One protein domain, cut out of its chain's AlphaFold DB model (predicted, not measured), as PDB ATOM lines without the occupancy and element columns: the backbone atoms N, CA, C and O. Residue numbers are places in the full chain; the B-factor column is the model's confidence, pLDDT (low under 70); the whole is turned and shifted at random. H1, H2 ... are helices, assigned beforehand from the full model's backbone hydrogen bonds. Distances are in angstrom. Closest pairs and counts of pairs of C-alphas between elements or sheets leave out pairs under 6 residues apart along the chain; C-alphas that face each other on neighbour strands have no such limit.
ATOM      1  N   SER A  39      -3.641  -2.263 -29.025       81.75
ATOM      2  CA  SER A  39      -3.784  -2.221 -27.568       81.75
ATOM      3  C   SER A  39      -2.430  -2.084 -26.863       81.75
ATOM      4  O   SER A  39      -2.316  -1.376 -25.860       81.75
ATOM      5  N   HIS A  40      -1.377  -2.701 -27.405       81.06
ATOM      6  CA  HIS A  40      -0.010  -2.530 -26.914       81.06
ATOM      7  C   HIS A  40       0.524  -1.135 -27.218       81.06
ATOM      8  O   HIS A  40       1.126  -0.517 -26.341       81.06
ATOM      9  N   ILE A  41       0.224  -0.607 -28.401       82.81
ATOM     10  CA  ILE A  41       0.587   0.756 -28.792       82.81
ATOM     11  C   ILE A  41      -0.030   1.794 -27.845       82.81
ATOM     12  O   ILE A  41       0.705   2.616 -27.299       82.81
ATOM     13  N   TYR A  42      -1.333   1.717 -27.562       84.06
ATOM     14  CA  TYR A  42      -2.000   2.623 -26.619       84.06
ATOM     15  C   TYR A  42      -1.363   2.574 -25.228       84.06
ATOM     16  O   TYR A  42      -1.056   3.618 -24.646       84.06
ATOM     17  N   LYS A  43      -1.098   1.364 -24.714       86.56
ATOM     18  CA  LYS A  43      -0.429   1.182 -23.416       86.56
ATOM     19  C   LYS A  43       0.950   1.838 -23.397       86.56
ATOM     20  O   LYS A  43       1.288   2.499 -22.414       86.56
ATOM     21  N   CYS A  44       1.732   1.673 -24.463       86.44
ATOM     22  CA  CYS A  44       3.045   2.299 -24.600       86.44
ATOM     23  C   CYS A  44       2.941   3.826 -24.626       86.44
ATOM     24  O   CYS A  44       3.658   4.481 -23.874       86.44
ATOM     25  N   ILE A  45       2.015   4.386 -25.411       85.81
ATOM     26  CA  ILE A  45       1.793   5.836 -25.489       85.81
ATOM     27  C   ILE A  45       1.448   6.394 -24.113       85.81
ATOM     28  O   ILE A  45       2.156   7.272 -23.636       85.81
ATOM     29  N   ARG A  46       0.429   5.854 -23.431       88.62
ATOM     30  CA  ARG A  46       0.046   6.330 -22.090       88.62
ATOM     31  C   ARG A  46       1.219   6.262 -21.110       88.62
ATOM     32  O   ARG A  46       1.466   7.209 -20.371       88.62
ATOM     33  N   ASN A  47       1.935   5.135 -21.075       88.31
ATOM     34  CA  ASN A  47       3.032   4.941 -20.123       88.31
ATOM     35  C   ASN A  47       4.204   5.897 -20.377       88.31
ATOM     36  O   ASN A  47       4.771   6.414 -19.416       88.31
ATOM     37  N   ASN A  48       4.549   6.129 -21.645       86.88
ATOM     38  CA  ASN A  48       5.618   7.049 -22.026       86.88
ATOM     39  C   ASN A  48       5.197   8.503 -21.826       86.88
ATOM     40  O   ASN A  48       5.951   9.266 -21.236       86.88
ATOM     41  N   TRP A  49       3.978   8.871 -22.216       86.25
ATOM     42  CA  TRP A  49       3.458  10.225 -22.039       86.25
ATOM     43  C   TRP A  49       3.424  10.633 -20.562       86.25
ATOM     44  O   TRP A  49       3.889  11.712 -20.208       86.25
ATOM     45  N   LYS A  50       3.008   9.726 -19.668       85.12
ATOM     46  CA  LYS A  50       3.081   9.947 -18.215       85.12
ATOM     47  C   LYS A  50       4.514  10.140 -17.701       85.12
ATOM     48  O   LYS A  50       4.706  10.847 -16.717       85.12
ATOM     49  N   LYS A  51       5.504   9.465 -18.296       83.62
ATOM     50  CA  LYS A  51       6.908   9.513 -17.855       83.62
ATOM     51  C   LYS A  51       7.620  10.770 -18.349       83.62
ATOM     52  O   LYS A  51       8.291  11.423 -17.562       83.62
ATOM     53  N   GLU A  52       7.472  11.080 -19.630       75.94
ATOM     54  CA  GLU A  52       8.165  12.187 -20.297       75.94
ATOM     55  C   GLU A  52       7.408  13.519 -20.152       75.94
ATOM     56  O   GLU A  52       7.959  14.577 -20.435       75.94
ATOM     57  N   THR A  53       6.159  13.490 -19.663       70.75
ATOM     58  CA  THR A  53       5.219  14.614 -19.458       70.75
ATOM     59  C   THR A  53       4.806  15.375 -20.713       70.75
ATOM     60  O   THR A  53       3.649  15.770 -20.810       70.75
ATOM     61  N   ILE A  54       5.681  15.513 -21.702       71.62
ATOM     62  CA  ILE A  54       5.412  16.142 -22.990       71.62
ATOM     63  C   ILE A  54       5.548  15.071 -24.065       71.62
ATOM     64  O   ILE A  54       6.545  14.351 -24.119       71.62
ATOM     65  N   PHE A  55       4.531  14.946 -24.909       73.94
ATOM     66  CA  PHE A  55       4.580  14.068 -26.068       73.94
ATOM     67  C   PHE A  55       4.684  14.922 -27.327       73.94
ATOM     68  O   PHE A  55       3.777  15.691 -27.625       73.94
ATOM     69  N   GLU A  56       5.790  14.814 -28.061       70.69
ATOM     70  CA  GLU A  56       5.933  15.498 -29.347       70.69
ATOM     71  C   GLU A  56       5.154  14.730 -30.415       70.69
ATOM     72  O   GLU A  56       5.539  13.637 -30.837       70.69
ATOM     73  N   CYS A  57       4.021  15.293 -30.834       72.50
ATOM     74  CA  CYS A  57       3.232  14.720 -31.910       72.50
ATOM     75  C   CYS A  57       3.723  15.296 -33.246       72.50
ATOM     76  O   CYS A  57       3.754  16.521 -33.394       72.50
ATOM     77  N   PRO A  58       4.113  14.460 -34.226       74.44
ATOM     78  CA  PRO A  58       4.464  14.967 -35.544       74.44
ATOM     79  C   PRO A  58       3.255  15.652 -36.184       74.44
ATOM     80  O   PRO A  58       2.105  15.302 -35.902       74.44
ATOM     81  N   ASP A  59       3.525  16.586 -37.094       77.81
ATOM     82  CA  ASP A  59       2.479  17.200 -37.903       77.81
ATOM     83  C   ASP A  59       1.629  16.118 -38.576       77.81
ATOM     84  O   ASP A  59       2.138  15.139 -39.136       77.81
ATOM     85  N   PHE A  60       0.315  16.303 -38.518       74.38
ATOM     86  CA  PHE A  60      -0.646  15.371 -39.073       74.38
ATOM     87  C   PHE A  60      -1.529  16.096 -40.083       74.38
ATOM     88  O   PHE A  60      -2.110  17.135 -39.782       74.38
ATOM     89  N   ASP A  61      -1.607  15.553 -41.299       77.44
ATOM     90  CA  ASP A  61      -2.368  16.138 -42.413       77.44
ATOM     91  C   ASP A  61      -2.010  17.614 -42.696       77.44
ATOM     92  O   ASP A  61      -2.866  18.475 -42.894       77.44
ATOM     93  N   GLY A  62      -0.710  17.932 -42.636       81.19
ATOM     94  CA  GLY A  62      -0.190  19.289 -42.846       81.19
ATOM     95  C   GLY A  62      -0.522  20.282 -41.725       81.19
ATOM     96  O   GLY A  62      -0.265  21.474 -41.883       81.19
ATOM     97  N   LYS A  63      -1.085  19.814 -40.604       78.00
ATOM     98  CA  LYS A  63      -1.390  20.627 -39.426       78.00
ATOM     99  C   LYS A  63      -0.465  20.266 -38.277       78.00
ATOM    100  O   LYS A  63      -0.276  19.091 -37.962       78.00
ATOM    101  N   GLN A  64       0.045  21.294 -37.611       79.81
ATOM    102  CA  GLN A  64       0.757  21.125 -36.356       79.81
ATOM    103  C   GLN A  64      -0.234  20.667 -35.281       79.81
ATOM    104  O   GLN A  64      -1.204  21.364 -34.987       79.81
ATOM    105  N   ILE A  65      -0.005  19.476 -34.726       75.62
ATOM    106  CA  ILE A  65      -0.847  18.906 -33.660       75.62
ATOM    107  C   ILE A  65      -0.440  19.454 -32.283       75.62
ATOM    108  O   ILE A  65      -1.256  19.493 -31.365       75.62
ATOM    109  N   GLY A  66       0.798  19.936 -32.158       76.69
ATOM    110  CA  GLY A  66       1.345  20.496 -30.926       76.69
ATOM    111  C   GLY A  66       1.968  19.437 -30.015       76.69
ATOM    112  O   GLY A  66       2.212  18.298 -30.423       76.69
ATOM    113  N   SER A  67       2.232  19.838 -28.773       79.44
ATOM    114  CA  SER A  67       2.942  19.030 -27.778       79.44
ATOM    115  C   SER A  67       2.044  18.778 -26.564       79.44
ATOM    116  O   SER A  67       2.158  19.498 -25.570       79.44
ATOM    117  N   PRO A  68       1.109  17.812 -26.639       79.31
ATOM    118  CA  PRO A  68       0.185  17.535 -25.544       79.31
ATOM    119  C   PRO A  68       0.928  17.179 -24.249       79.31
ATOM    120  O   PRO A  68       1.864  16.366 -24.245       79.31
ATOM    121  N   ASN A  69       0.501  17.780 -23.134       86.06
ATOM    122  CA  ASN A  69       1.124  17.599 -21.830       86.06
ATOM    123  C   ASN A  69       0.255  16.715 -20.927       86.06
ATOM    124  O   ASN A  69      -0.958  16.881 -20.829       86.06
ATOM    125  N   TRP A  70       0.876  15.771 -20.223       89.06
ATOM    126  CA  TRP A  70       0.182  14.913 -19.265       89.06
ATOM    127  C   TRP A  70      -0.460  15.716 -18.120       89.06
ATOM    128  O   TRP A  70      -1.471  15.301 -17.552       89.06
ATOM    129  N   ILE A  71       0.110  16.882 -17.797       90.44
ATOM    130  CA  ILE A  71      -0.419  17.819 -16.800       90.44
ATOM    131  C   ILE A  71      -1.845  18.257 -17.155       90.44
ATOM    132  O   ILE A  71      -2.670  18.357 -16.250       90.44
ATOM    133  N   ASP A  72      -2.174  18.417 -18.437       88.56
ATOM    134  CA  ASP A  72      -3.514  18.836 -18.871       88.56
ATOM    135  C   ASP A  72      -4.577  17.797 -18.474       88.56
ATOM    136  O   ASP A  72      -5.684  18.140 -18.057       88.56
ATOM    137  N   ILE A  73      -4.218  16.507 -18.494       90.06
ATOM    138  CA  ILE A  73      -5.094  15.414 -18.044       90.06
ATOM    139  C   ILE A  73      -5.293  15.453 -16.524       90.06
ATOM    140  O   ILE A  73      -6.396  15.213 -16.025       90.06
ATOM    141  N   LEU A  74      -4.225  15.743 -15.776       91.19
ATOM    142  CA  LEU A  74      -4.292  15.870 -14.318       91.19
ATOM    143  C   LEU A  74      -5.156  17.064 -13.911       91.19
ATOM    144  O   LEU A  74      -5.958  16.955 -12.982       91.19
ATOM    145  N   GLU A  75      -5.028  18.178 -14.625       90.06
ATOM    146  CA  GLU A  75      -5.818  19.374 -14.371       90.06
ATOM    147  C   GLU A  75      -7.289  19.152 -14.726       90.06
ATOM    148  O   GLU A  75      -8.166  19.486 -13.929       90.06
ATOM    149  N   LEU A  76      -7.573  18.474 -15.842       89.69
ATOM    150  CA  LEU A  76      -8.930  18.058 -16.188       89.69
ATOM    151  C   LEU A  76      -9.558  17.202 -15.081       89.69
ATOM    152  O   LEU A  76     -10.699  17.444 -14.686       89.69
ATOM    153  N   TYR A  77      -8.817  16.230 -14.543       90.75
ATOM    154  CA  TYR A  77      -9.284  15.407 -13.425       90.75
ATOM    155  C   TYR A  77      -9.590  16.245 -12.180       90.75
ATOM    156  O   TYR A  77     -10.634  16.064 -11.544       90.75
ATOM    157  N   ARG A  78      -8.707  17.192 -11.848       88.00
ATOM    158  CA  ARG A  78      -8.868  18.091 -10.702       88.00
ATOM    159  C   ARG A  78     -10.102  18.978 -10.858       88.00
ATOM    160  O   ARG A  78     -10.932  19.027  -9.954       88.00
ATOM    161  N   ILE A  79     -10.251  19.642 -12.004       84.94
ATOM    162  CA  ILE A  79     -11.396  20.508 -12.314       84.94
ATOM    163  C   ILE A  79     -12.692  19.698 -12.294       84.94
ATOM    164  O   ILE A  79     -13.682  20.135 -11.703       84.94
ATOM    165  N   ASN A  80     -12.693  18.506 -12.896       81.75
ATOM    166  CA  ASN A  80     -13.877  17.659 -12.949       81.75
ATOM    167  C   ASN A  80     -14.338  17.228 -11.549       81.75
ATOM    168  O   ASN A  80     -15.528  17.314 -11.243       81.75
ATOM    169  N   SER A  81     -13.384  16.856 -10.690       76.31
ATOM    170  CA  SER A  81     -13.637  16.452  -9.303       76.31
ATOM    171  C   SER A  81     -14.276  17.563  -8.463       76.31
ATOM    172  O   SER A  81     -15.014  17.267  -7.529       76.31
ATOM    173  N   VAL A  82     -14.007  18.831  -8.791       75.00
ATOM    174  CA  VAL A  82     -14.504  19.992  -8.037       75.00
ATOM    175  C   VAL A  82     -15.812  20.544  -8.614       75.00
ATOM    176  O   VAL A  82     -16.719  20.869  -7.855       75.00
ATOM    177  N   ASN A  83     -15.928  20.646  -9.942       67.00
ATOM    178  CA  ASN A  83     -16.955  21.479 -10.577       67.00
ATOM    179  C   ASN A  83     -18.098  20.694 -11.233       67.00
ATOM    180  O   ASN A  83     -19.231  21.172 -11.240       67.00
ATOM    181  N   ASN A  84     -17.832  19.521 -11.822       65.50
ATOM    182  CA  ASN A  84     -18.877  18.738 -12.488       65.50
ATOM    183  C   ASN A  84     -18.442  17.282 -12.755       65.50
ATOM    184  O   ASN A  84     -17.913  16.989 -13.835       65.50
ATOM    185  N   PRO A  85     -18.755  16.340 -11.849       64.88
ATOM    186  CA  PRO A  85     -18.313  14.952 -11.954       64.88
ATOM    187  C   PRO A  85     -18.895  14.183 -13.154       64.88
ATOM    188  O   PRO A  85     -18.551  13.023 -13.357       64.88
ATOM    189  N   ARG A  86     -19.810  14.769 -13.947       66.06
ATOM    190  CA  ARG A  86     -20.519  14.055 -15.025       66.06
ATOM    191  C   ARG A  86     -19.793  14.060 -16.371       66.06
ATOM    192  O   ARG A  86     -19.987  13.120 -17.133       66.06
ATOM    193  N   MET A  87     -18.979  15.076 -16.671       65.81
ATOM    194  CA  MET A  87     -18.336  15.207 -17.995       65.81
ATOM    195  C   MET A  87     -17.189  14.212 -18.209       65.81
ATOM    196  O   MET A  87     -17.055  13.645 -19.287       65.81
ATOM    197  N   VAL A  88     -16.392  13.960 -17.171       76.69
ATOM    198  CA  VAL A  88     -15.166  13.153 -17.241       76.69
ATOM    199  C   VAL A  88     -15.236  12.029 -16.195       76.69
ATOM    200  O   VAL A  88     -14.248  11.645 -15.578       76.69
ATOM    201  N   ASN A  89     -16.436  11.474 -15.993       74.75
ATOM    202  CA  ASN A  89     -16.750  10.528 -14.911       74.75
ATOM    203  C   ASN A  89     -15.945   9.216 -14.946       74.75
ATOM    204  O   ASN A  89     -15.894   8.487 -13.956       74.75
ATOM    205  N   ARG A  90     -15.340   8.888 -16.093       83.25
ATOM    206  CA  ARG A  90     -14.512   7.690 -16.263       83.25
ATOM    207  C   ARG A  90     -13.084   7.896 -15.778       83.25
ATOM    208  O   ARG A  90     -12.443   6.913 -15.404       83.25
ATOM    209  N   LEU A  91     -12.586   9.134 -15.788       88.75
ATOM    210  CA  LEU A  91     -11.221   9.445 -15.384       88.75
ATOM    211  C   LEU A  91     -11.099   9.287 -13.874       88.75
ATOM    212  O   LEU A  91     -11.857   9.867 -13.106       88.75
ATOM    213  N   ASN A  92     -10.158   8.451 -13.457       88.75
ATOM    214  CA  ASN A  92      -9.972   8.095 -12.061       88.75
ATOM    215  C   ASN A  92      -8.491   7.887 -11.755       88.75
ATOM    216  O   ASN A  92      -7.659   7.755 -12.657       88.75
ATOM    217  N   GLU A  93      -8.177   7.802 -10.465       90.44
ATOM    218  CA  GLU A  93      -6.807   7.649  -9.987       90.44
ATOM    219  C   GLU A  93      -6.098   6.424 -10.578       90.44
ATOM    220  O   GLU A  93      -4.919   6.513 -10.902       90.44
ATOM    221  N   LYS A  94      -6.797   5.308 -10.820       92.12
ATOM    222  CA  LYS A  94      -6.182   4.106 -11.411       92.12
ATOM    223  C   LYS A  94      -5.814   4.285 -12.881       92.12
ATOM    224  O   LYS A  94      -4.846   3.688 -13.346       92.12
ATOM    225  N   ALA A  95      -6.580   5.082 -13.621       91.00
ATOM    226  CA  ALA A  95      -6.255   5.425 -15.003       91.00
ATOM    227  C   ALA A  95      -5.050   6.381 -15.071       91.00
ATOM    228  O   ALA A  95      -4.186   6.220 -15.935       91.00
ATOM    229  N   LEU A  96      -4.964   7.329 -14.131       91.69
ATOM    230  CA  LEU A  96      -3.885   8.320 -14.051       91.69
ATOM    231  C   LEU A  96      -2.585   7.743 -13.478       91.69
ATOM    232  O   LEU A  96      -1.499   8.028 -13.977       91.69
ATOM    233  N   ASN A  97      -2.691   6.914 -12.442       91.75
ATOM    234  CA  ASN A  97      -1.593   6.342 -11.669       91.75
ATOM    235  C   ASN A  97      -1.736   4.816 -11.528       91.75
ATOM    236  O   ASN A  97      -1.865   4.307 -10.414       91.75
ATOM    237  N   PRO A  98      -1.683   4.054 -12.637       92.62
ATOM    238  CA  PRO A  98      -1.768   2.602 -12.570       92.62
ATOM    239  C   PRO A  98      -0.548   2.012 -11.852       92.62
ATOM    240  O   PRO A  98       0.602   2.389 -12.124       92.62
ATOM    241  N   THR A  99      -0.787   1.024 -10.990       92.81
ATOM    242  CA  THR A  99       0.274   0.181 -10.417       92.81
ATOM    243  C   THR A  99       1.012  -0.605 -11.506       92.81
ATOM    244  O   THR A  99       0.574  -0.688 -12.655       92.81
ATOM    245  N   PHE A 100       2.147  -1.221 -11.159       88.81
ATOM    246  CA  PHE A 100       2.943  -2.011 -12.106       88.81
ATOM    247  C   PHE A 100       2.106  -3.052 -12.867       88.81
ATOM    248  O   PHE A 100       2.189  -3.128 -14.093       88.81
ATOM    249  N   ASN A 101       1.231  -3.772 -12.163       89.56
ATOM    250  CA  ASN A 101       0.362  -4.779 -12.771       89.56
ATOM    251  C   ASN A 101      -0.730  -4.132 -13.640       89.56
ATOM    252  O   ASN A 101      -1.000  -4.575 -14.757       89.56
ATOM    253  N   GLU A 102      -1.316  -3.029 -13.171       91.88
ATOM    254  CA  GLU A 102      -2.382  -2.298 -13.863       91.88
ATOM    255  C   GLU A 102      -1.909  -1.578 -15.133       91.88
ATOM    256  O   GLU A 102      -2.717  -1.332 -16.030       91.88
ATOM    257  N   LYS A 103      -0.607  -1.301 -15.289       89.12
ATOM    258  CA  LYS A 103      -0.056  -0.725 -16.531       89.12
ATOM    259  C   LYS A 103      -0.332  -1.595 -17.756       89.12
ATOM    260  O   LYS A 103      -0.416  -1.072 -18.867       89.12
ATOM    261  N   THR A 104      -0.498  -2.899 -17.574       88.69
ATOM    262  CA  THR A 104      -0.811  -3.830 -18.665       88.69
ATOM    263  C   THR A 104      -2.304  -3.879 -19.009       88.69
ATOM    264  O   THR A 104      -2.671  -4.410 -20.059       88.69
ATOM    265  N   ASN A 105      -3.164  -3.280 -18.176       91.25
ATOM    266  CA  ASN A 105      -4.609  -3.273 -18.353       91.25
ATOM    267  C   ASN A 105      -5.028  -2.266 -19.436       91.25
ATOM    268  O   ASN A 105      -4.938  -1.048 -19.258       91.25
ATOM    269  N   VAL A 106      -5.530  -2.797 -20.553       88.38
ATOM    270  CA  VAL A 106      -5.995  -2.011 -21.703       88.38
ATOM    271  C   VAL A 106      -7.202  -1.147 -21.340       88.38
ATOM    272  O   VAL A 106      -7.261  -0.007 -21.776       88.38
ATOM    273  N   LYS A 107      -8.113  -1.617 -20.476       90.25
ATOM    274  CA  LYS A 107      -9.312  -0.852 -20.087       90.25
ATOM    275  C   LYS A 107      -8.960   0.437 -19.344       90.25
ATOM    276  O   LYS A 107      -9.579   1.464 -19.569       90.25
ATOM    277  N   LEU A 108      -7.941   0.395 -18.480       91.19
ATOM    278  CA  LEU A 108      -7.450   1.601 -17.800       91.19
ATOM    279  C   LEU A 108      -6.759   2.564 -18.767       91.19
ATOM    280  O   LEU A 108      -6.752   3.767 -18.539       91.19
ATOM    281  N   CYS A 109      -6.155   2.036 -19.832       90.12
ATOM    282  CA  CYS A 109      -5.567   2.854 -20.882       90.12
ATOM    283  C   CYS A 109      -6.635   3.533 -21.741       90.12
ATOM    284  O   CYS A 109      -6.514   4.718 -22.030       90.12
ATOM    285  N   ASP A 110      -7.679   2.790 -22.096       88.88
ATOM    286  CA  ASP A 110      -8.795   3.244 -22.923       88.88
ATOM    287  C   ASP A 110      -9.530   4.438 -22.300       88.88
ATOM    288  O   ASP A 110      -9.904   5.369 -23.001       88.88
ATOM    289  N   ILE A 111      -9.630   4.478 -20.964       90.88
ATOM    290  CA  ILE A 111     -10.203   5.621 -20.237       90.88
ATOM    291  C   ILE A 111      -9.543   6.941 -20.641       90.88
ATOM    292  O   ILE A 111     -10.267   7.906 -20.831       90.88
ATOM    293  N   ILE A 112      -8.213   6.991 -20.782       89.12
ATOM    294  CA  ILE A 112      -7.469   8.229 -21.079       89.12
ATOM    295  C   ILE A 112      -7.772   8.751 -22.488       89.12
ATOM    296  O   ILE A 112      -7.811   9.959 -22.699       89.12
ATOM    297  N   PHE A 113      -8.004   7.847 -23.439       87.19
ATOM    298  CA  PHE A 113      -8.249   8.177 -24.846       87.19
ATOM    299  C   PHE A 113      -9.736   8.190 -25.209       87.19
ATOM    300  O   PHE A 113     -10.079   8.306 -26.380       87.19
ATOM    301  N   HIS A 114     -10.620   8.054 -24.222       87.19
ATOM    302  CA  HIS A 114     -12.054   8.023 -24.452       87.19
ATOM    303  C   HIS A 114     -12.574   9.404 -24.877       87.19
ATOM    304  O   HIS A 114     -12.161  10.423 -24.320       87.19
ATOM    305  N   ASP A 115     -13.547   9.437 -25.790       84.56
ATOM    306  CA  ASP A 115     -14.090  10.675 -26.371       84.56
ATOM    307  C   ASP A 115     -14.544  11.696 -25.320       84.56
ATOM    308  O   ASP A 115     -14.320  12.890 -25.472       84.56
ATOM    309  N   SER A 116     -15.109  11.236 -24.198       84.69
ATOM    310  CA  SER A 116     -15.518  12.125 -23.099       84.69
ATOM    311  C   SER A 116     -14.353  12.900 -22.473       84.69
ATOM    312  O   SER A 116     -14.553  14.005 -21.977       84.69
ATOM    313  N   ILE A 117     -13.149  12.319 -22.453       86.50
ATOM    314  CA  ILE A 117     -11.940  12.996 -21.967       86.50
ATOM    315  C   ILE A 117     -11.496  14.033 -22.990       86.50
ATOM    316  O   ILE A 117     -11.229  15.169 -22.622       86.50
ATOM    317  N   ILE A 118     -11.483  13.649 -24.269       84.94
ATOM    318  CA  ILE A 118     -11.103  14.521 -25.383       84.94
ATOM    319  C   ILE A 118     -12.013  15.754 -25.424       84.94
ATOM    320  O   ILE A 118     -11.521  16.875 -25.487       84.94
ATOM    321  N   SER A 119     -13.330  15.569 -25.306       82.62
ATOM    322  CA  SER A 119     -14.293  16.673 -25.220       82.62
ATOM    323  C   SER A 119     -14.123  17.534 -23.967       82.62
ATOM    324  O   SER A 119     -14.501  18.696 -23.984       82.62
ATOM    325  N   GLY A 120     -13.581  16.986 -22.877       81.44
ATOM    326  CA  GLY A 120     -13.294  17.748 -21.661       81.44
ATOM    327  C   GLY A 120     -12.063  18.656 -21.772       81.44
ATOM    328  O   GLY A 120     -11.901  19.533 -20.932       81.44
ATOM    329  N   MET A 121     -11.205  18.442 -22.776       78.62
ATOM    330  CA  MET A 121      -9.989  19.231 -23.022       78.62
ATOM    331  C   MET A 121     -10.188  20.385 -24.020       78.62
ATOM    332  O   MET A 121      -9.230  21.108 -24.287       78.62
ATOM    333  N   GLN A 122     -11.388  20.530 -24.596       73.00
ATOM    334  CA  GLN A 122     -11.762  21.602 -25.532       73.00
ATOM    335  C   GLN A 122     -12.368  22.795 -24.795       73.00
ATOM    336  O   GLN A 122     -12.090  23.934 -25.231       73.00
TER     337      GLN A 122
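AT A GLANCE: This is residues 39 to 122 of the 122 residues of the protein "Putative LOC100205425 [Hydra vulgaris]" of Lepeophtheirus salmonis (UniProt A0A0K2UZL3). A small, loosely packed group of helices has H1 and the very short H3 packed on H4, with H5 following H4 through a tight turn; H2 lies crosswise near the last residues of H1 and H5. Between H1 and H2 the chain makes a long loop, residues 53 to 69, of which residues 59 to 64 stick out from the body. The printed part has 84 residues with five named helices in the order H1, H2, H3, H4, H5 and no named strand, and its class is all helix. It is compact, with a radius of gyration of the C-alphas of 13.1 A, and the C-alphas span 36 by 31 by 19 A.

HOW THE PARTS SIT: H1, residues 39 to 52, and H2, residues 70 to 83, are close but not clearly touching; their closest C-alphas, those of Lys 50 and Trp 70, are 5.8 A apart. Their lines are about perpendicular, at 90 degrees. H3, residues 93 to 96, is close to H2 but not clearly touching it, with the closest C-alphas, those of Leu 74 and Leu 96, 7.6 A apart. H4, residues 106 to 112, touches H3, where the closest C-alphas are those of Ala 95 and Leu 108, 4.9 A apart. H4 also touches H1, the closest C-alphas being those of Lys 43 and Cys 109 at 6.0 A; the two run the same way at a steep tilt of 51 degrees. H5, residues 115 to 120, runs the same way as H4 at a shallow tilt of 30 degrees, and the two are close but not clearly touching, with the C-alphas of Ile 111 and Ile 117 closest at 7.8 A. H5 and H2 are close but not clearly touching and about perpendicular, at 76 degrees; the C-alphas of Leu 76 and Gly 120 are their closest, at 7.0 A. H1 and H5 are apart. H2 and H4 are only just apart, with their closest C-alphas at 8.2 A. In H1, H2 and H5 every O i to N i+4 pair is within hydrogen-bond range, in H4 2 of 3 are, and H3 is too short for such a pair.

IN THESE COORDINATES: H1 begins at C-alpha 39, (-3.784, -2.221, -27.568), and is 20.1 A long from first to last C-alpha. H2 begins at C-alpha 70, (0.182, 14.913, -19.265), and measures 20.3 A. H3 measures 5.1 A, H4 10.4 A and H5 8.5 A. H5 ends at C-alpha 120, (-13.294, 17.748, -21.661).

THE WHOLE: The two C-alphas farthest apart, those of Gly 62 and Asn 101, are 38.5 A apart. The printed part has no cut and ends at residue 122, the chain's last residue. The link from H1 to H2, 17 residues, is long. The mean pLDDT of the printed part is 83.2, and residues 83 to 87 are under 70.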